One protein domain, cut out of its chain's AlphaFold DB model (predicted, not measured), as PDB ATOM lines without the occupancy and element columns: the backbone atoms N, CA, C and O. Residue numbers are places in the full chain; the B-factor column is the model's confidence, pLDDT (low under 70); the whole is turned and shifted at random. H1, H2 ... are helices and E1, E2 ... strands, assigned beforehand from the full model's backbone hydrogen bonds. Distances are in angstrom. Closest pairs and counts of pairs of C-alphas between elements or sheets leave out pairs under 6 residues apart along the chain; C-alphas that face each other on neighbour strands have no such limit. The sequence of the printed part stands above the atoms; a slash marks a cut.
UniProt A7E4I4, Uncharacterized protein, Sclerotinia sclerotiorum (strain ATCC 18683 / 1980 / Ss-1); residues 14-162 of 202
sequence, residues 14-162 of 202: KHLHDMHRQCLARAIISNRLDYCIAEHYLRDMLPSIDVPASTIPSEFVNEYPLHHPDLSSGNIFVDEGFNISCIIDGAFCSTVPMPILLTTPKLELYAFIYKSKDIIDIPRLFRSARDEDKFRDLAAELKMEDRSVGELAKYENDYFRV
ATOM      1  N   LYS A  14     204.240 198.203 278.384       59.72
ATOM      2  CA  LYS A  14     203.531 197.177 277.614       59.72
ATOM      3  C   LYS A  14     204.314 196.631 276.404       59.72
ATOM      4  O   LYS A  14     204.381 195.425 276.224       59.72
ATOM      5  N   HIS A  15     204.960 197.493 275.622       63.25
ATOM      6  CA  HIS A  15     205.755 197.106 274.452       63.25
ATOM      7  C   HIS A  15     207.006 196.300 274.829       63.25
ATOM      8  O   HIS A  15     207.329 195.317 274.169       63.25
ATOM      9  N   LEU A  16     207.685 196.673 275.919       58.97
ATOM     10  CA  LEU A  16     208.848 195.932 276.418       58.97
ATOM     11  C   LEU A  16     208.451 194.539 276.935       58.97
ATOM     12  O   LEU A  16     209.174 193.566 276.722       58.97
ATOM     13  N   HIS A  17     207.286 194.438 277.579       66.81
ATOM     14  CA  HIS A  17     206.712 193.166 278.018       66.81
ATOM     15  C   HIS A  17     206.320 192.262 276.843       66.81
ATOM     16  O   HIS A  17     206.636 191.072 276.858       66.81
ATOM     17  N   ASP A  18     205.664 192.813 275.822       67.06
ATOM     18  CA  ASP A  18     205.276 192.054 274.630       67.06
ATOM     19  C   ASP A  18     206.517 191.558 273.872       67.06
ATOM     20  O   ASP A  18     206.583 190.389 273.490       67.06
ATOM     21  N   MET A  19     207.550 192.399 273.753       65.69
ATOM     22  CA  MET A  19     208.829 192.019 273.154       65.69
ATOM     23  C   MET A  19     209.531 190.908 273.948       65.69
ATOM     24  O   MET A  19     210.007 189.946 273.351       65.69
ATOM     25  N   HIS A  20     209.553 190.981 275.284       72.19
ATOM     26  CA  HIS A  20     210.092 189.909 276.128       72.19
ATOM     27  C   HIS A  20     209.369 188.577 275.900       72.19
ATOM     28  O   HIS A  20     210.009 187.540 275.765       72.19
ATOM     29  N   ARG A  21     208.035 188.586 275.841       72.06
ATOM     30  CA  ARG A  21     207.259 187.352 275.674       72.06
ATOM     31  C   ARG A  21     207.430 186.743 274.289       72.06
ATOM     32  O   ARG A  21     207.472 185.523 274.171       72.06
ATOM     33  N   GLN A  22     207.590 187.575 273.263       68.19
ATOM     34  CA  GLN A  22     207.979 187.116 271.929       68.19
ATOM     35  C   GLN A  22     209.383 186.504 271.929       68.19
ATOM     36  O   GLN A  22     209.585 185.454 271.326       68.19
ATOM     37  N   CYS A  23     210.331 187.120 272.639       62.69
ATOM     38  CA  CYS A  23     211.678 186.586 272.835       62.69
ATOM     39  C   CYS A  23     211.648 185.227 273.546       62.69
ATOM     40  O   CYS A  23     212.254 184.276 273.077       62.69
ATOM     41  N   LEU A  24     210.870 185.104 274.624       64.31
ATOM     42  CA  LEU A  24     210.716 183.857 275.369       64.31
ATOM     43  C   LEU A  24     210.097 182.749 274.505       64.31
ATOM     44  O   LEU A  24     210.619 181.639 274.471       64.31
ATOM     45  N   ALA A  25     209.018 183.051 273.778       65.56
ATOM     46  CA  ALA A  25     208.392 182.099 272.863       65.56
ATOM     47  C   ALA A  25     209.370 181.648 271.765       65.56
ATOM     48  O   ALA A  25     209.460 180.463 271.459       65.56
ATOM     49  N   ARG A  26     210.158 182.581 271.214       62.41
ATOM     50  CA  ARG A  26     211.186 182.277 270.213       62.41
ATOM     51  C   ARG A  26     212.304 181.401 270.778       62.41
ATOM     52  O   ARG A  26     212.692 180.447 270.111       62.41
ATOM     53  N   ALA A  27     212.783 181.687 271.986       63.28
ATOM     54  CA  ALA A  27     213.817 180.900 272.650       63.28
ATOM     55  C   ALA A  27     213.357 179.459 272.933       63.28
ATOM     56  O   ALA A  27     214.128 178.524 272.740       63.28
ATOM     57  N   ILE A  28     212.094 179.260 273.332       64.31
ATOM     58  CA  ILE A  28     211.516 177.922 273.552       64.31
ATOM     59  C   ILE A  28     211.539 177.108 272.254       64.31
ATOM     60  O   ILE A  28     212.098 176.010 272.237       64.31
ATOM     61  N   ILE A  29     211.019 177.682 271.164       63.56
ATOM     62  CA  ILE A  29     211.002 177.037 269.843       63.56
ATOM     63  C   ILE A  29     212.434 176.747 269.379       63.56
ATOM     64  O   ILE A  29     212.733 175.652 268.910       63.56
ATOM     65  N   SER A  30     213.336 177.721 269.540       66.88
ATOM     66  CA  SER A  30     214.730 177.606 269.115       66.88
ATOM     67  C   SER A  30     215.464 176.480 269.844       66.88
ATOM     68  O   SER A  30     216.195 175.734 269.202       66.88
ATOM     69  N   ASN A  31     215.252 176.337 271.153       70.12
ATOM     70  CA  ASN A  31     215.883 175.286 271.947       70.12
ATOM     71  C   ASN A  31     215.316 173.905 271.602       70.12
ATOM     72  O   ASN A  31     216.079 172.954 271.459       70.12
ATOM     73  N   ARG A  32     213.988 173.779 271.439       68.50
ATOM     74  CA  ARG A  32     213.350 172.512 271.033       68.50
ATOM     75  C   ARG A  32     213.860 172.045 269.673       68.50
ATOM     76  O   ARG A  32     214.223 170.881 269.535       68.50
ATOM     77  N   LEU A  33     213.949 172.958 268.707       74.94
ATOM     78  CA  LEU A  33     214.482 172.652 267.385       74.94
ATOM     79  C   LEU A  33     215.947 172.199 267.451       74.94
ATOM     80  O   LEU A  33     216.306 171.230 266.790       74.94
ATOM     81  N   ASP A  34     216.774 172.839 268.281       74.88
ATOM     82  CA  ASP A  34     218.167 172.427 268.476       74.88
ATOM     83  C   ASP A  34     218.282 171.022 269.076       74.88
ATOM     84  O   ASP A  34     219.149 170.261 268.654       74.88
ATOM     85  N   TYR A  35     217.397 170.630 270.000       70.00
ATOM     86  CA  TYR A  35     217.358 169.251 270.496       70.00
ATOM     87  C   TYR A  35     216.999 168.253 269.392       70.00
ATOM     88  O   TYR A  35     217.643 167.212 269.297       70.00
ATOM     89  N   CYS A  36     216.040 168.576 268.521       74.75
ATOM     90  CA  CYS A  36     215.682 167.720 267.388       74.75
ATOM     91  C   CYS A  36     216.802 167.633 266.336       74.75
ATOM     92  O   CYS A  36     217.046 166.567 265.774       74.75
ATOM     93  N   ILE A  37     217.513 168.735 266.081       72.81
ATOM     94  CA  ILE A  37     218.690 168.758 265.198       72.81
ATOM     95  C   ILE A  37     219.819 167.915 265.802       72.81
ATOM     96  O   ILE A  37     220.424 167.101 265.105       72.81
ATOM     97  N   ALA A  38     220.085 168.074 267.102       73.00
ATOM     98  CA  ALA A  38     221.070 167.273 267.819       73.00
ATOM     99  C   ALA A  38     220.723 165.783 267.735       73.00
ATOM    100  O   ALA A  38     221.575 164.974 267.388       73.00
ATOM    101  N   GLU A  39     219.467 165.430 268.002       72.25
ATOM    102  CA  GLU A  39     218.961 164.064 267.900       72.25
ATOM    103  C   GLU A  39     219.156 163.489 266.495       72.25
ATOM    104  O   GLU A  39     219.637 162.369 266.363       72.25
ATOM    105  N   HIS A  40     218.834 164.252 265.447       74.69
ATOM    106  CA  HIS A  40     219.017 163.824 264.062       74.69
ATOM    107  C   HIS A  40     220.475 163.457 263.762       74.69
ATOM    108  O   HIS A  40     220.739 162.364 263.270       74.69
ATOM    109  N   TYR A  41     221.425 164.320 264.127       70.69
ATOM    110  CA  TYR A  41     222.843 164.025 263.921       70.69
ATOM    111  C   TYR A  41     223.350 162.895 264.825       70.69
ATOM    112  O   TYR A  41     224.182 162.097 264.402       70.69
ATOM    113  N   LEU A  42     222.845 162.791 266.056       63.84
ATOM    114  CA  LEU A  42     223.207 161.709 266.974       63.84
ATOM    115  C   LEU A  42     222.694 160.347 266.495       63.84
ATOM    116  O   LEU A  42     223.403 159.357 266.661       63.84
ATOM    117  N   ARG A  43     221.508 160.287 265.875       62.19
ATOM    118  CA  ARG A  43     220.960 159.064 265.263       62.19
ATOM    119  C   ARG A  43     221.860 158.531 264.150       62.19
ATOM    120  O   ARG A  43     222.043 157.324 264.061       62.19
ATOM    121  N   ASP A  44     222.458 159.417 263.358       57.50
ATOM    122  CA  ASP A  44     223.372 159.028 262.278       57.50
ATOM    123  C   ASP A  44     224.768 158.638 262.800       57.50
ATOM    124  O   ASP A  44     225.465 157.831 262.183       57.50
ATOM    125  N   MET A  45     225.188 159.189 263.946       56.47
ATOM    126  CA  MET A  45     226.490 158.899 264.567       56.47
ATOM    127  C   MET A  45     226.499 157.652 265.458       56.47
ATOM    128  O   MET A  45     227.570 157.096 265.706       56.47
ATOM    129  N   LEU A  46     225.345 157.217 265.965       53.81
ATOM    130  CA  LEU A  46     225.217 156.079 266.874       53.81
ATOM    131  C   LEU A  46     224.490 154.935 266.149       53.81
ATOM    132  O   LEU A  46     223.261 154.949 266.104       53.81
ATOM    133  N   PRO A  47     225.202 153.920 265.613       47.38
ATOM    134  CA  PRO A  47     224.612 152.910 264.724       47.38
ATOM    135  C   PRO A  47     223.470 152.077 265.330       47.38
ATOM    136  O   PRO A  47     222.750 151.418 264.589       47.38
ATOM    137  N   SER A  48     223.287 152.094 266.653       48.09
ATOM    138  CA  SER A  48     222.138 151.513 267.352       48.09
ATOM    139  C   SER A  48     222.253 151.830 268.846       48.09
ATOM    140  O   SER A  48     223.136 151.301 269.520       48.09
ATOM    141  N   ILE A  49     221.367 152.669 269.390       49.72
ATOM    142  CA  ILE A  49     221.179 152.796 270.854       49.72
ATOM    143  C   ILE A  49     220.492 151.547 271.441       49.72
ATOM    144  O   ILE A  49     220.487 151.355 272.656       49.72
ATOM    145  N   ASP A  50     219.988 150.649 270.593       49.19
ATOM    146  CA  ASP A  50     219.567 149.313 271.000       49.19
ATOM    147  C   ASP A  50     220.798 148.468 271.341       49.19
ATOM    148  O   ASP A  50     221.258 147.642 270.556       49.19
ATOM    149  N   VAL A  51     221.348 148.674 272.534       49.00
ATOM    150  CA  VAL A  51     222.097 147.624 273.216       49.00
ATOM    151  C   VAL A  51     221.027 146.693 273.777       49.00
ATOM    152  O   VAL A  51     220.377 147.062 274.759       49.00
ATOM    153  N   PRO A  52     220.760 145.515 273.175       50.28
ATOM    154  CA  PRO A  52     219.792 144.608 273.760       50.28
ATOM    155  C   PRO A  52     220.257 144.295 275.180       50.28
ATOM    156  O   PRO A  52     221.450 144.080 275.408       50.28
ATOM    157  N   ALA A  53     219.333 144.297 276.144       51.59
ATOM    158  CA  ALA A  53     219.650 144.095 277.559       51.59
ATOM    159  C   ALA A  53     220.451 142.802 277.818       51.59
ATOM    160  O   ALA A  53     221.153 142.704 278.814       51.59
ATOM    161  N   SER A  54     220.411 141.843 276.884       53.00
ATOM    162  CA  SER A  54     221.236 140.630 276.858       53.00
ATOM    163  C   SER A  54     222.744 140.860 276.670       53.00
ATOM    164  O   SER A  54     223.521 139.941 276.894       53.00
ATOM    165  N   THR A  55     223.160 142.041 276.210       52.47
ATOM    166  CA  THR A  55     224.573 142.429 276.018       52.47
ATOM    167  C   THR A  55     225.149 143.105 277.257       52.47
ATOM    168  O   THR A  55     226.365 143.196 277.394       52.47
ATOM    169  N   ILE A  56     224.282 143.587 278.152       56.16
ATOM    170  CA  ILE A  56     224.685 144.082 279.464       56.16
ATOM    171  C   ILE A  56     224.917 142.827 280.313       56.16
ATOM    172  O   ILE A  56     223.974 142.046 280.476       56.16
ATOM    173  N   PRO A  57     226.139 142.575 280.823       57.53
ATOM    174  CA  PRO A  57     226.366 141.454 281.727       57.53
ATOM    175  C   PRO A  57     225.334 141.516 282.855       57.53
ATOM    176  O   PRO A  57     225.069 142.599 283.377       57.53
ATOM    177  N   SER A  58     224.730 140.380 283.216       59.66
ATOM    178  CA  SER A  58     223.611 140.316 284.175       59.66
ATOM    179  C   SER A  58     223.903 140.998 285.517       59.66
ATOM    180  O   SER A  58     222.981 141.395 286.222       59.66
ATOM    181  N   GLU A  59     225.185 141.150 285.836       59.56
ATOM    182  CA  GLU A  59     225.753 141.855 286.985       59.56
ATOM    183  C   GLU A  59     225.402 143.359 287.001       59.56
ATOM    184  O   GLU A  59     225.169 143.921 288.061       59.56
ATOM    185  N   PHE A  60     225.255 144.007 285.841       54.47
ATOM    186  CA  PHE A  60     225.035 145.458 285.735       54.47
ATOM    187  C   PHE A  60     223.576 145.863 285.488       54.47
ATOM    188  O   PHE A  60     223.270 147.052 285.405       54.47
ATOM    189  N   VAL A  61     222.652 144.904 285.374       56.78
ATOM    190  CA  VAL A  61     221.240 145.173 285.028       56.78
ATOM    191  C   VAL A  61     220.507 145.955 286.132       56.78
ATOM    192  O   VAL A  61     219.526 146.633 285.842       56.78
ATOM    193  N   ASN A  62     221.015 145.933 287.371       57.28
ATOM    194  CA  ASN A  62     220.465 146.672 288.514       57.28
ATOM    195  C   ASN A  62     221.516 147.493 289.287       57.28
ATOM    196  O   ASN A  62     221.254 147.913 290.413       57.28
ATOM    197  N   GLU A  63     222.696 147.725 288.710       63.91
ATOM    198  CA  GLU A  63     223.775 148.453 289.380       63.91
ATOM    199  C   GLU A  63     224.007 149.819 288.730       63.91
ATOM    200  O   GLU A  63     223.982 149.964 287.507       63.91
ATOM    201  N   TYR A  64     224.218 150.843 289.561       77.25
ATOM    202  CA  TYR A  64     224.604 152.176 289.105       77.25
ATOM    203  C   TYR A  64     226.131 152.288 289.150       77.25
ATOM    204  O   TYR A  64     226.681 152.540 290.228       77.25
ATOM    205  N   PRO A  65     226.838 152.094 288.023       77.31
ATOM    206  CA  PRO A  65     228.291 152.165 288.002       77.31
ATOM    207  C   PRO A  65     228.800 153.542 288.425       77.31
ATOM    208  O   PRO A  65     228.184 154.577 288.151       77.31
ATOM    209  N   LEU A  66     229.965 153.549 289.068       81.31
ATOM    210  CA  LEU A  66     230.663 154.772 289.433       81.31
ATOM    211  C   LEU A  66     231.255 155.424 288.175       81.31
ATOM    212  O   LEU A  66     232.119 154.855 287.513       81.31
ATOM    213  N   HIS A  67     230.799 156.630 287.858       82.50
ATOM    214  CA  HIS A  67     231.254 157.433 286.731       82.50
ATOM    215  C   HIS A  67     232.131 158.590 287.212       82.50
ATOM    216  O   HIS A  67     231.749 159.341 288.113       82.50
ATOM    217  N   HIS A  68     233.290 158.746 286.568       83.06
ATOM    218  CA  HIS A  68     234.211 159.857 286.777       83.06
ATOM    219  C   HIS A  68     233.934 160.958 285.736       83.06
ATOM    220  O   HIS A  68     234.275 160.776 284.564       83.06
ATOM    221  N   PRO A  69     233.354 162.115 286.113       76.12
ATOM    222  CA  PRO A  69     232.904 163.128 285.151       76.12
ATOM    223  C   PRO A  69     234.036 163.832 284.398       76.12
ATOM    224  O   PRO A  69     233.785 164.530 283.416       76.12
ATOM    225  N   ASP A  70     235.281 163.667 284.844       77.50
ATOM    226  CA  ASP A  70     236.460 164.216 284.183       77.50
ATOM    227  C   ASP A  70     237.563 163.179 283.970       77.50
ATOM    228  O   ASP A  70     238.669 163.294 284.495       77.50
ATOM    229  N   LEU A  71     237.246 162.107 283.248       76.00
ATOM    230  CA  LEU A  71     238.222 161.070 282.912       76.00
ATOM    231  C   LEU A  71     239.128 161.513 281.743       76.00
ATOM    232  O   LEU A  71     239.086 160.950 280.652       76.00
ATOM    233  N   SER A  72     239.898 162.582 281.955       76.00
ATOM    234  CA  SER A  72     240.880 163.114 281.002       76.00
ATOM    235  C   SER A  72     242.259 162.469 281.196       76.00
ATOM    236  O   SER A  72     242.529 161.860 282.231       76.00
ATOM    237  N   SER A  73     243.175 162.636 280.236       73.50
ATOM    238  CA  SER A  73     244.552 162.126 280.359       73.50
ATOM    239  C   SER A  73     245.324 162.703 281.553       73.50
ATOM    240  O   SER A  73     246.282 162.082 281.995       73.50
ATOM    241  N   GLY A  74     244.910 163.852 282.101       80.94
ATOM    242  CA  GLY A  74     245.508 164.413 283.317       80.94
ATOM    243  C   GLY A  74     245.167 163.632 284.590       80.94
ATOM    244  O   GLY A  74     245.898 163.727 285.571       80.94
ATOM    245  N   ASN A  75     244.098 162.833 284.552       83.81
ATOM    246  CA  ASN A  75     243.603 162.065 285.694       83.81
ATOM    247  C   ASN A  75     243.884 160.560 285.574       83.81
ATOM    248  O   ASN A  75     243.461 159.799 286.439       83.81
ATOM    249  N   ILE A  76     244.592 160.125 284.525       84.44
ATOM    250  CA  ILE A  76     244.913 158.718 284.255       84.44
ATOM    251  C   ILE A  76     246.430 158.544 284.291       84.44
ATOM    252  O   ILE A  76     247.147 159.086 283.453       84.44
ATOM    253  N   PHE A  77     246.916 157.741 285.231       86.25
ATOM    254  CA  PHE A  77     248.323 157.366 285.316       86.25
ATOM    255  C   PHE A  77     248.514 155.981 284.723       86.25
ATOM    256  O   PHE A  77     247.773 155.053 285.043       86.25
ATOM    257  N   VAL A  78     249.544 155.830 283.894       88.44
ATOM    258  CA  VAL A  78     249.930 154.549 283.297       88.44
ATOM    259  C   VAL A  78     251.324 154.138 283.761       88.44
ATOM    260  O   VAL A  78     252.153 155.000 284.049       88.44
ATOM    261  N   ASP A  79     251.561 152.836 283.886       87.81
ATOM    262  CA  ASP A  79     252.883 152.279 284.179       87.81
ATOM    263  C   ASP A  79     253.768 152.174 282.916       87.81
ATOM    264  O   ASP A  79     253.372 152.569 281.816       87.81
ATOM    265  N   GLU A  80     254.982 151.632 283.065       89.06
ATOM    266  CA  GLU A  80     255.937 151.427 281.959       89.06
ATOM    267  C   GLU A  80     255.421 150.459 280.876       89.06
ATOM    268  O   GLU A  80     255.878 150.499 279.735       89.06
ATOM    269  N   GLY A  81     254.454 149.603 281.220       84.94
ATOM    270  CA  GLY A  81     253.780 148.681 280.310       84.94
ATOM    271  C   GLY A  81     252.520 149.262 279.663       84.94
ATOM    272  O   GLY A  81     251.801 148.513 279.007       84.94
ATOM    273  N   PHE A  82     252.250 150.562 279.833       74.19
ATOM    274  CA  PHE A  82     251.024 151.246 279.403       74.19
ATOM    275  C   PHE A  82     249.732 150.743 280.073       74.19
ATOM    276  O   PHE A  82     248.637 151.023 279.581       74.19
ATOM    277  N   ASN A  83     249.814 150.048 281.211       79.75
ATOM    278  CA  ASN A  83     248.624 149.688 281.982       79.75
ATOM    279  C   ASN A  83     248.198 150.863 282.860       79.75
ATOM    280  O   ASN A  83     249.046 151.545 283.434       79.75
ATOM    281  N   ILE A  84     246.889 151.086 283.015       84.62
ATOM    282  CA  ILE A  84     246.374 152.098 283.946       84.62
ATOM    283  C   ILE A  84     246.745 151.674 285.369       84.62
ATOM    284  O   ILE A  84     246.237 150.684 285.887       84.62
ATOM    285  N   SER A  85     247.629 152.442 285.996       89.81
ATOM    286  CA  SER A  85     248.091 152.223 287.368       89.81
ATOM    287  C   SER A  85     247.202 152.932 288.389       89.81
ATOM    288  O   SER A  85     247.052 152.455 289.512       89.81
ATOM    289  N   CYS A  86     246.604 154.070 288.016       88.50
ATOM    290  CA  CYS A  86     245.785 154.879 288.912       88.50
ATOM    291  C   CYS A  86     244.853 155.831 288.141       88.50
ATOM    292  O   CYS A  86     245.208 156.338 287.076       88.50
ATOM    293  N   ILE A  87     243.677 156.097 288.721       87.38
ATOM    294  CA  ILE A  87     242.777 157.195 288.347       87.38
ATOM    295  C   ILE A  87     242.639 158.114 289.565       87.38
ATOM    296  O   ILE A  87     242.350 157.634 290.663       87.38
ATOM    297  N   ILE A  88     242.857 159.417 289.381       89.50
ATOM    298  CA  ILE A  88     242.813 160.425 290.456       89.50
ATOM    299  C   ILE A  88     241.679 161.435 290.253       89.50
ATOM    300  O   ILE A  88     240.996 161.404 289.240       89.50
ATOM    301  N   ASP A  89     241.519 162.343 291.221       83.88
ATOM    302  CA  ASP A  89     240.551 163.453 291.198       83.88
ATOM    303  C   ASP A  89     239.069 163.027 291.164       83.88
ATOM    304  O   ASP A  89     238.183 163.710 290.654       83.88
ATOM    305  N   GLY A  90     238.767 161.902 291.816       82.31
ATOM    306  CA  GLY A  90     237.410 161.361 291.924       82.31
ATOM    307  C   GLY A  90     236.460 162.128 292.852       82.31
ATOM    308  O   GLY A  90     235.430 161.580 293.241       82.31
ATOM    309  N   ALA A  91     236.772 163.374 293.232       84.81
ATOM    310  CA  ALA A  91     235.966 164.175 294.164       84.81
ATOM    311  C   ALA A  91     234.535 164.434 293.658       84.81
ATOM    312  O   ALA A  91     233.632 164.703 294.451       84.81
ATOM    313  N   PHE A  92     234.326 164.320 292.345       82.62
ATOM    314  CA  PHE A  92     233.030 164.473 291.688       82.62
ATOM    315  C   PHE A  92     232.499 163.165 291.090       82.62
ATOM    316  O   PHE A  92     231.559 163.197 290.298       82.62
ATOM    317  N   CYS A  93     233.086 162.015 291.435       85.94
ATOM    318  CA  CYS A  93     232.563 160.729 290.991       85.94
ATOM    319  C   CYS A  93     231.138 160.511 291.505       85.94
ATOM    320  O   CYS A  93     230.822 160.790 292.663       85.94
ATOM    321  N   SER A  94     230.281 159.966 290.648       83.94
ATOM    322  CA  SER A  94     228.882 159.697 290.977       83.94
ATOM    323  C   SER A  94     228.434 158.375 290.387       83.94
ATOM    324  O   SER A  94     228.837 158.028 289.280       83.94
ATOM    325  N   THR A  95     227.557 157.660 291.078       83.19
ATOM    326  CA  THR A  95     226.861 156.511 290.497       83.19
ATOM    327  C   THR A  95     225.843 156.999 289.470       83.19
ATOM    328  O   THR A  95     225.013 157.854 289.790       83.19
ATOM    329  N   VAL A  96     225.900 156.489 288.243       74.62
ATOM    330  CA  VAL A  96     225.026 156.925 287.141       74.62
ATOM    331  C   VAL A  96     224.345 155.730 286.480       74.62
ATOM    332  O   VAL A  96     224.858 154.618 286.566       74.62
ATOM    333  N   PRO A  97     223.196 155.913 285.807       75.44
ATOM    334  CA  PRO A  97     222.632 154.877 284.948       75.44
ATOM    335  C   PRO A  97     223.638 154.425 283.882       75.44
ATOM    336  O   PRO A  97     224.363 155.255 283.330       75.44
ATOM    337  N   MET A  98     223.633 153.134 283.533       67.00
ATOM    338  CA  MET A  98     224.543 152.551 282.535       67.00
ATOM    339  C   MET A  98     224.617 153.336 281.207       67.00
ATOM    340  O   MET A  98     225.726 153.525 280.708       67.00
ATOM    341  N   PRO A  99     223.513 153.889 280.657       64.06
ATOM    342  CA  PRO A  99     223.592 154.727 279.460       64.06
ATOM    343  C   PRO A  99     224.492 155.956 279.619       64.06
ATOM    344  O   PRO A  99     225.146 156.330 278.656       64.06
ATOM    345  N   ILE A 100     224.564 156.560 280.814       67.38
ATOM    346  CA  ILE A 100     225.448 157.702 281.096       67.38
ATOM    347  C   ILE A 100     226.909 157.250 281.130       67.38
ATOM    348  O   ILE A 100     227.755 157.917 280.546       67.38
ATOM    349  N   LEU A 101     227.217 156.104 281.745       67.62
ATOM    350  CA  LEU A 101     228.579 155.557 281.735       67.62
ATOM    351  C   LEU A 101     229.055 155.231 280.309       67.62
ATOM    352  O   LEU A 101     230.219 155.436 279.983       67.62
ATOM    353  N   LEU A 102     228.145 154.731 279.470       62.88
ATOM    354  CA  LEU A 102     228.406 154.373 278.076       62.88
ATOM    355  C   LEU A 102     228.300 155.561 277.111       62.88
ATOM    356  O   LEU A 102     228.510 155.378 275.909       62.88
ATOM    357  N   THR A 103     227.981 156.767 277.599       64.31
ATOM    358  CA  THR A 103     228.051 157.947 276.735       64.31
ATOM    359  C   THR A 103     229.476 158.134 276.245       64.31
ATOM    360  O   THR A 103     230.453 157.899 276.957       64.31
ATOM    361  N   THR A 104     229.591 158.532 274.981       50.66
ATOM    362  CA  THR A 104     230.874 158.817 274.351       50.66
ATOM    363  C   THR A 104     231.637 159.813 275.237       50.66
ATOM    364  O   THR A 104     231.040 160.814 275.647       50.66
ATOM    365  N   PRO A 105     232.920 159.561 275.579       52.59
ATOM    366  CA  PRO A 105     233.685 160.457 276.442       52.59
ATOM    367  C   PRO A 105     233.678 161.882 275.882       52.59
ATOM    368  O   PRO A 105     233.449 162.065 274.683       52.59
ATOM    369  N   LYS A 106     233.931 162.878 276.753       53.91
ATOM    370  CA  LYS A 106     233.912 164.321 276.430       53.91
ATOM    371  C   LYS A 106     234.357 164.572 274.987       53.91
ATOM    372  O   LYS A 106     235.386 164.051 274.570       53.91
ATOM    373  N   LEU A 107     233.616 165.406 274.257       50.69
ATOM    374  CA  LEU A 107     233.848 165.722 272.840       50.69
ATOM    375  C   LEU A 107     235.324 166.032 272.513       50.69
ATOM    376  O   LEU A 107     235.803 165.689 271.440       50.69
ATOM    377  N   GLU A 108     236.058 166.629 273.454       47.44
ATOM    378  CA  GLU A 108     237.502 166.888 273.367       47.44
ATOM    379  C   GLU A 108     238.346 165.604 273.250       47.44
ATOM    380  O   GLU A 108     239.277 165.537 272.453       47.44
ATOM    381  N   LEU A 109     237.987 164.560 273.998       45.22
ATOM    382  CA  LEU A 109     238.597 163.231 273.985       45.22
ATOM    383  C   LEU A 109     238.224 162.463 272.710       45.22
ATOM    384  O   LEU A 109     239.084 161.826 272.109       45.22
ATOM    385  N   TYR A 110     236.977 162.591 272.243       46.09
ATOM    386  CA  TYR A 110     236.558 162.077 270.936       46.09
ATOM    387  C   TYR A 110     237.337 162.756 269.794       46.09
ATOM    388  O   TYR A 110     237.917 162.077 268.952       46.09
ATOM    389  N   ALA A 111     237.453 164.087 269.803       49.09
ATOM    390  CA  ALA A 111     238.236 164.840 268.822       49.09
ATOM    391  C   ALA A 111     239.735 164.478 268.860       49.09
ATOM    392  O   ALA A 111     240.371 164.376 267.808       49.09
ATOM    393  N   PHE A 112     240.284 164.233 270.055       47.00
ATOM    394  CA  PHE A 112     241.668 163.800 270.253       47.00
ATOM    395  C   PHE A 112     241.923 162.376 269.731       47.00
ATOM    396  O   PHE A 112     242.885 162.162 268.991       47.00
ATOM    397  N   ILE A 113     241.053 161.414 270.064       49.06
ATOM    398  CA  ILE A 113     241.162 160.010 269.627       49.06
ATOM    399  C   ILE A 113     240.963 159.893 268.113       49.06
ATOM    400  O   ILE A 113     241.738 159.214 267.440       49.06
ATOM    401  N   TYR A 114     239.965 160.583 267.560       49.88
ATOM    402  CA  TYR A 114     239.607 160.461 266.146       49.88
ATOM    403  C   TYR A 114     240.379 161.402 265.214       49.88
ATOM    404  O   TYR A 114     240.124 161.387 264.012       49.88
ATOM    405  N   LYS A 115     241.348 162.188 265.721       47.47
ATOM    406  CA  LYS A 115     242.219 163.096 264.940       47.47
ATOM    407  C   LYS A 115     241.480 163.834 263.811       47.47
ATOM    408  O   LYS A 115     242.028 164.006 262.718       47.47
ATOM    409  N   SER A 116     240.242 164.270 264.050       50.22
ATOM    410  CA  SER A 116     239.526 165.060 263.053       50.22
ATOM    411  C   SER A 116     240.240 166.400 262.940       50.22
ATOM    412  O   SER A 116     240.221 167.205 263.867       50.22
ATOM    413  N   LYS A 117     240.920 166.623 261.811       49.91
ATOM    414  CA  LYS A 117     241.563 167.906 261.492       49.91
ATOM    415  C   LYS A 117     240.550 169.042 261.337       49.91
ATOM    416  O   LYS A 117     240.945 170.201 261.403       49.91
ATOM    417  N   ASP A 118     239.271 168.708 261.212       55.69
ATOM    418  CA  ASP A 118     238.175 169.654 261.244       55.69
ATOM    419  C   ASP A 118     237.520 169.585 262.623       55.69
ATOM    420  O   ASP A 118     236.796 168.640 262.956       55.69
ATOM    421  N   ILE A 119     237.797 170.589 263.454       53.59
ATOM    422  CA  ILE A 119     236.958 170.880 264.614       53.59
ATOM    423  C   ILE A 119     235.566 171.150 264.044       53.59
ATOM    424  O   ILE A 119     235.370 172.131 263.326       53.59
ATOM    425  N   ILE A 120     234.614 170.258 264.316       62.09
ATOM    426  CA  ILE A 120     233.226 170.446 263.904       62.09
ATOM    427  C   ILE A 120     232.731 171.714 264.605       62.09
ATOM    428  O   ILE A 120     232.542 171.735 265.820       62.09
ATOM    429  N   ASP A 121     232.556 172.794 263.841       68.88
ATOM    430  CA  ASP A 121     231.902 174.017 264.304       68.88
ATOM    431  C   ASP A 121     230.411 173.708 264.489       68.88
ATOM    432  O   ASP A 121     229.597 173.891 263.581       68.88
ATOM    433  N   ILE A 122     230.077 173.160 265.662       64.25
ATOM    434  CA  ILE A 122     228.717 172.765 266.047       64.25
ATOM    435  C   ILE A 122     227.733 173.935 265.877       64.25
ATOM    436  O   ILE A 122     226.686 173.729 265.259       64.25
ATOM    437  N   PRO A 123     228.040 175.175 266.315       69.06
ATOM    438  CA  PRO A 123     227.177 176.318 266.030       69.06
ATOM    439  C   PRO A 123     226.901 176.526 264.536       69.06
ATOM    440  O   PRO A 123     225.774 176.852 264.164       69.06
ATOM    441  N   ARG A 124     227.901 176.361 263.661       69.88
ATOM    442  CA  ARG A 124     227.702 176.467 262.206       69.88
ATOM    443  C   ARG A 124     226.869 175.314 261.660       69.88
ATOM    444  O   ARG A 124     225.991 175.572 260.844       69.88
ATOM    445  N   LEU A 125     227.101 174.093 262.136       73.75
ATOM    446  CA  LEU A 125     226.321 172.913 261.767       73.75
ATOM    447  C   LEU A 125     224.832 173.112 262.081       73.75
ATOM    448  O   LEU A 125     223.992 172.933 261.208       73.75
ATOM    449  N   PHE A 126     224.510 173.568 263.294       75.44
ATOM    450  CA  PHE A 126     223.127 173.799 263.719       75.44
ATOM    451  C   PHE A 126     222.469 174.933 262.929       75.44
ATOM    452  O   PHE A 126     221.302 174.830 262.562       75.44
ATOM    453  N   ARG A 127     223.213 176.005 262.614       79.56
ATOM    454  CA  ARG A 127     222.706 177.074 261.740       79.56
ATOM    455  C   ARG A 127     222.359 176.550 260.350       79.56
ATOM    456  O   ARG A 127     221.268 176.828 259.881       79.56
ATOM    457  N   SER A 128     223.248 175.775 259.732       77.75
ATOM    458  CA  SER A 128     222.995 175.186 258.414       77.75
ATOM    459  C   SER A 128     221.828 174.197 258.432       77.75
ATOM    460  O   SER A 128     221.002 174.233 257.528       77.75
ATOM    461  N   ALA A 129     221.710 173.378 259.480       80.06
ATOM    462  CA  ALA A 129     220.597 172.445 259.639       80.06
ATOM    463  C   ALA A 129     219.244 173.169 259.710       80.06
ATOM    464  O   ALA A 129     218.276 172.737 259.097       80.06
ATOM    465  N   ARG A 130     219.166 174.312 260.405       82.81
ATOM    466  CA  ARG A 130     217.928 175.108 260.498       82.81
ATOM    467  C   ARG A 130     217.424 175.629 259.149       82.81
ATOM    468  O   ARG A 130     216.234 175.919 259.041       82.81
ATOM    469  N   ASP A 131     218.301 175.754 258.157       86.38
ATOM    470  CA  ASP A 131     217.934 176.194 256.810       86.38
ATOM    471  C   ASP A 131     217.403 175.042 255.934       86.38
ATOM    472  O   ASP A 131     216.820 175.299 254.881       86.38
ATOM    473  N   GLU A 132     217.547 173.781 256.361       86.31
ATOM    474  CA  GLU A 132     216.998 172.624 255.646       86.31
ATOM    475  C   GLU A 132     215.471 172.561 255.777       86.31
ATOM    476  O   GLU A 132     214.917 172.703 256.871       86.31
ATOM    477  N   ASP A 133     214.778 172.261 254.675       89.31
ATOM    478  CA  ASP A 133     213.309 172.263 254.623       89.31
ATOM    479  C   ASP A 133     212.673 171.367 255.696       89.31
ATOM    480  O   ASP A 133     211.753 171.795 256.386       89.31
ATOM    481  N   LYS A 134     213.245 170.182 255.954       86.75
ATOM    482  CA  LYS A 134     212.753 169.254 256.990       86.75
ATOM    483  C   LYS A 134     212.745 169.868 258.398       86.75
ATOM    484  O   LYS A 134     211.840 169.610 259.186       86.75
ATOM    485  N   PHE A 135     213.744 170.689 258.722       84.12
ATOM    486  CA  PHE A 135     213.849 171.342 260.024       84.12
ATOM    487  C   PHE A 135     213.048 172.640 260.076       84.12
ATOM    488  O   PHE A 135     212.588 173.023 261.150       84.12
ATOM    489  N   ARG A 136     212.815 173.291 258.932       87.38
ATOM    490  CA  ARG A 136     211.884 174.421 258.825       87.38
ATOM    491  C   ARG A 136     210.438 173.980 259.036       87.38
ATOM    492  O   ARG A 136     209.710 174.652 259.766       87.38
ATOM    493  N   ASP A 137     210.056 172.849 258.454       87.31
ATOM    494  CA  ASP A 137     208.734 172.248 258.633       87.31
ATOM    495  C   ASP A 137     208.538 171.804 260.087       87.31
ATOM    496  O   ASP A 137     207.552 172.184 260.722       87.31
ATOM    497  N   LEU A 138     209.536 171.126 260.668       83.12
ATOM    498  CA  LEU A 138     209.525 170.760 262.085       83.12
ATOM    499  C   LEU A 138     209.446 171.993 262.997       83.12
ATOM    500  O   LEU A 138     208.702 172.004 263.971       83.12
ATOM    501  N   ALA A 139     210.167 173.072 262.683       83.50
ATOM    502  CA  ALA A 139     210.081 174.317 263.445       83.50
ATOM    503  C   ALA A 139     208.672 174.934 263.395       83.50
ATOM    504  O   ALA A 139     208.221 175.519 264.383       83.50
ATOM    505  N   ALA A 140     207.975 174.819 262.261       85.00
ATOM    506  CA  ALA A 140     206.595 175.270 262.127       85.00
ATOM    507  C   ALA A 140     205.631 174.400 262.948       85.00
ATOM    508  O   ALA A 140     204.749 174.947 263.609       85.00
ATOM    509  N   GLU A 141     205.833 173.082 262.967       84.50
ATOM    510  CA  GLU A 141     205.066 172.138 263.787       84.50
ATOM    511  C   GLU A 141     205.260 172.391 265.288       84.50
ATOM    512  O   GLU A 141     204.289 172.651 265.999       84.50
ATOM    513  N   LEU A 142     206.513 172.456 265.755       78.38
ATOM    514  CA  LEU A 142     206.854 172.750 267.153       78.38
ATOM    515  C   LEU A 142     206.240 174.077 267.620       78.38
ATOM    516  O   LEU A 142     205.765 174.191 268.748       78.38
ATOM    517  N   LYS A 143     206.194 175.074 266.730       79.31
ATOM    518  CA  LYS A 143     205.569 176.372 266.997       79.31
ATOM    519  C   LYS A 143     204.043 176.302 267.123       79.31
ATOM    520  O   LYS A 143     203.477 177.144 267.816       79.31
ATOM    521  N   MET A 144     203.377 175.363 266.448       76.50
ATOM    522  CA  MET A 144     201.931 175.144 266.596       76.50
ATOM    523  C   MET A 144     201.589 174.417 267.901       76.50
ATOM    524  O   MET A 144     200.527 174.665 268.466       76.50
ATOM    525  N   GLU A 145     202.481 173.550 268.385       74.88
ATOM    526  CA  GLU A 145     202.337 172.874 269.681       74.88
ATOM    527  C   GLU A 145     202.678 173.772 270.876       74.88
ATOM    528  O   GLU A 145     202.172 173.569 271.984       74.88
ATOM    529  N   ASP A 146     203.577 174.738 270.678       75.50
ATOM    530  CA  ASP A 146     204.026 175.616 271.747       75.50
ATOM    531  C   ASP A 146     202.914 176.551 272.231       75.50
ATOM    532  O   ASP A 146     202.067 177.050 271.486       75.50
ATOM    533  N   ARG A 147     202.949 176.819 273.541       71.50
ATOM    534  CA  ARG A 147     201.965 177.670 274.212       71.50
ATOM    535  C   ARG A 147     201.909 179.045 273.564       71.50
ATOM    536  O   ARG A 147     202.934 179.678 273.298       71.50
ATOM    537  N   SER A 148     200.693 179.556 273.416       77.19
ATOM    538  CA  SER A 148     200.481 180.905 272.913       77.19
ATOM    539  C   SER A 148     201.146 181.948 273.818       77.19
ATOM    540  O   SER A 148     201.330 181.760 275.025       77.19
ATOM    541  N   VAL A 149     201.440 183.120 273.252       73.44
ATOM    542  CA  VAL A 149     201.986 184.266 274.002       73.44
ATOM    543  C   VAL A 149     201.096 184.632 275.204       73.44
ATOM    544  O   VAL A 149     201.604 185.052 276.246       73.44
ATOM    545  N   GLY A 150     199.776 184.439 275.095       73.81
ATOM    546  CA  GLY A 150     198.818 184.673 276.180       73.81
ATOM    547  C   GLY A 150     198.889 183.637 277.308       73.81
ATOM    548  O   GLY A 150     198.759 183.986 278.481       73.81
ATOM    549  N   GLU A 151     199.153 182.374 276.989       76.62
ATOM    550  CA  GLU A 151     199.337 181.320 277.993       76.62
ATOM    551  C   GLU A 151     200.693 181.433 278.689       76.62
ATOM    552  O   GLU A 151     200.770 181.297 279.912       76.62
ATOM    553  N   LEU A 152     201.746 181.772 277.938       72.44
ATOM    554  CA  LEU A 152     203.058 182.107 278.494       72.44
ATOM    555  C   LEU A 152     202.962 183.302 279.446       72.44
ATOM    556  O   LEU A 152     203.527 183.262 280.534       72.44
ATOM    557  N   ALA A 153     202.188 184.326 279.086       75.12
ATOM    558  CA  ALA A 153     201.929 185.478 279.943       75.12
ATOM    559  C   ALA A 153     201.280 185.099 281.279       75.12
ATOM    560  O   ALA A 153     201.651 185.635 282.324       75.12
ATOM    561  N   LYS A 154     200.298 184.193 281.244       78.69
ATOM    562  CA  LYS A 154     199.623 183.697 282.445       78.69
ATOM    563  C   LYS A 154     200.587 182.897 283.319       78.69
ATOM    564  O   LYS A 154     200.691 183.176 284.508       78.69
ATOM    565  N   TYR A 155     201.341 181.981 282.715       75.25
ATOM    566  CA  TYR A 155     202.324 181.157 283.419       75.25
ATOM    567  C   TYR A 155     203.448 181.995 284.045       75.25
ATOM    568  O   TYR A 155     203.784 181.805 285.210       75.25
ATOM    569  N   GLU A 156     203.988 182.966 283.305       76.19
ATOM    570  CA  GLU A 156     204.994 183.917 283.789       76.19
ATOM    571  C   GLU A 156     204.457 184.725 284.983       76.19
ATOM    572  O   GLU A 156     205.123 184.841 286.012       76.19
ATOM    573  N   ASN A 157     203.226 185.238 284.877       80.81
ATOM    574  CA  ASN A 157     202.576 185.970 285.962       80.81
ATOM    575  C   ASN A 157     202.364 185.100 287.206       80.81
ATOM    576  O   ASN A 157     202.554 185.596 288.313       80.81
ATOM    577  N   ASP A 158     201.967 183.838 287.036       79.44
ATOM    578  CA  ASP A 158     201.776 182.893 288.137       79.44
ATOM    579  C   ASP A 158     203.110 182.509 288.793       79.44
ATOM    580  O   ASP A 158     203.202 182.507 290.022       79.44
ATOM    581  N   TYR A 159     204.159 182.282 287.997       77.56
ATOM    582  CA  TYR A 159     205.507 181.971 288.477       77.56
ATOM    583  C   TYR A 159     206.096 183.118 289.309       77.56
ATOM    584  O   TYR A 159     206.559 182.916 290.433       77.56
ATOM    585  N   PHE A 160     206.029 184.352 288.799       79.19
ATOM    586  CA  PHE A 160     206.549 185.519 289.514       79.19
ATOM    587  C   PHE A 160     205.587 186.072 290.566       79.19
ATOM    588  O   PHE A 160     205.993 186.935 291.342       79.19
ATOM    589  N   ARG A 161     204.351 185.562 290.670       78.94
ATOM    590  CA  ARG A 161     203.339 186.040 291.629       78.94
ATOM    591  C   ARG A 161     203.862 186.097 293.060       78.94
ATOM    592  O   ARG A 161     203.602 187.073 293.756       78.94
ATOM    593  N   VAL A 162     204.610 185.074 293.469       72.81
ATOM    594  CA  VAL A 162     205.186 184.947 294.820       72.81
ATOM    595  C   VAL A 162     206.465 185.789 294.980       72.81
ATOM    596  O   VAL A 162     206.861 186.108 296.094       72.81
TER     597      VAL A 162
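What this domain is: This is residues 14 to 162 of the 202 residues of an uncharacterized protein of Sclerotinia sclerotiorum (strain ATCC 18683 / 1980 / Ss-1) (UniProt A7E4I4). What does the model look like? One long helix, H1, is the spine on which three shorter helices, H4, H5 and H6, pack at wide angles; beyond its residue 45 lies a loose head of links with the short helices H2 and H3 and, farthest out, the hairpin of E1 and E2. How is it made up? The printed part has 149 residues with six named helices and two named strands, in the order H1, E1, E2, H2, H3, H4, H5, H6; E1 and E2 are antiparallel, and the class is mostly helix. It is only just loose, close to extended, with a radius of gyration of the C-alphas of 21.9 A, and spans 69 by 42 by 34 A.

Where its parts are: Where does H1 run? H1, residues 14 to 45, is 46.5 A long, from C-alpha 14 at (203.531, 197.177, 277.614). What follows? E1 is residues 76 to 78, E2 84 to 87, H2 98 to 101, H3 107 to 113, H4 122 to 130, H5 133 to 145 with 18.6 A, and H6 149 to 160 with 16.2 A, ending at C-alpha 160 at (206.549, 185.519, 289.514).

How they stand to each other: What touches the hub, H1? Residues 21 to 25 alone touch H6, about perpendicular at 81 degrees, closest C-alphas Arg 21 and Val 149, 6.3 A. Residues 29 to 37 alone touch H5 at a steep tilt of 50 degrees, opposite ways, closest C-alphas Leu 33 and Ala 139, 6.1 A. Residues 34 to 38 alone touch H4, about perpendicular at 79 degrees, closest C-alphas Ile 37 and Phe 126, 6.9 A; the helix packing is mostly crossed. What of the rest? H2 and H3 touch no helix; in the hairpin N 77 and O 86 are 2.9 A apart, within hydrogen-bond range. In H1, H3, H4, H5 and H6 every O i to N i+4 pair is within range; H2 is too short for one.

The domain as a whole: How far does it reach? The C-alphas of Lys 14 and Gly 81, the two farthest apart, are 69.9 A apart, and the printed part has no cut. Which link is long, and where is confidence low? The link from H1 to E1 is long, with 30 residues; 65 residues are under 70 in pLDDT, among them 42 to 63 and 98 to 124.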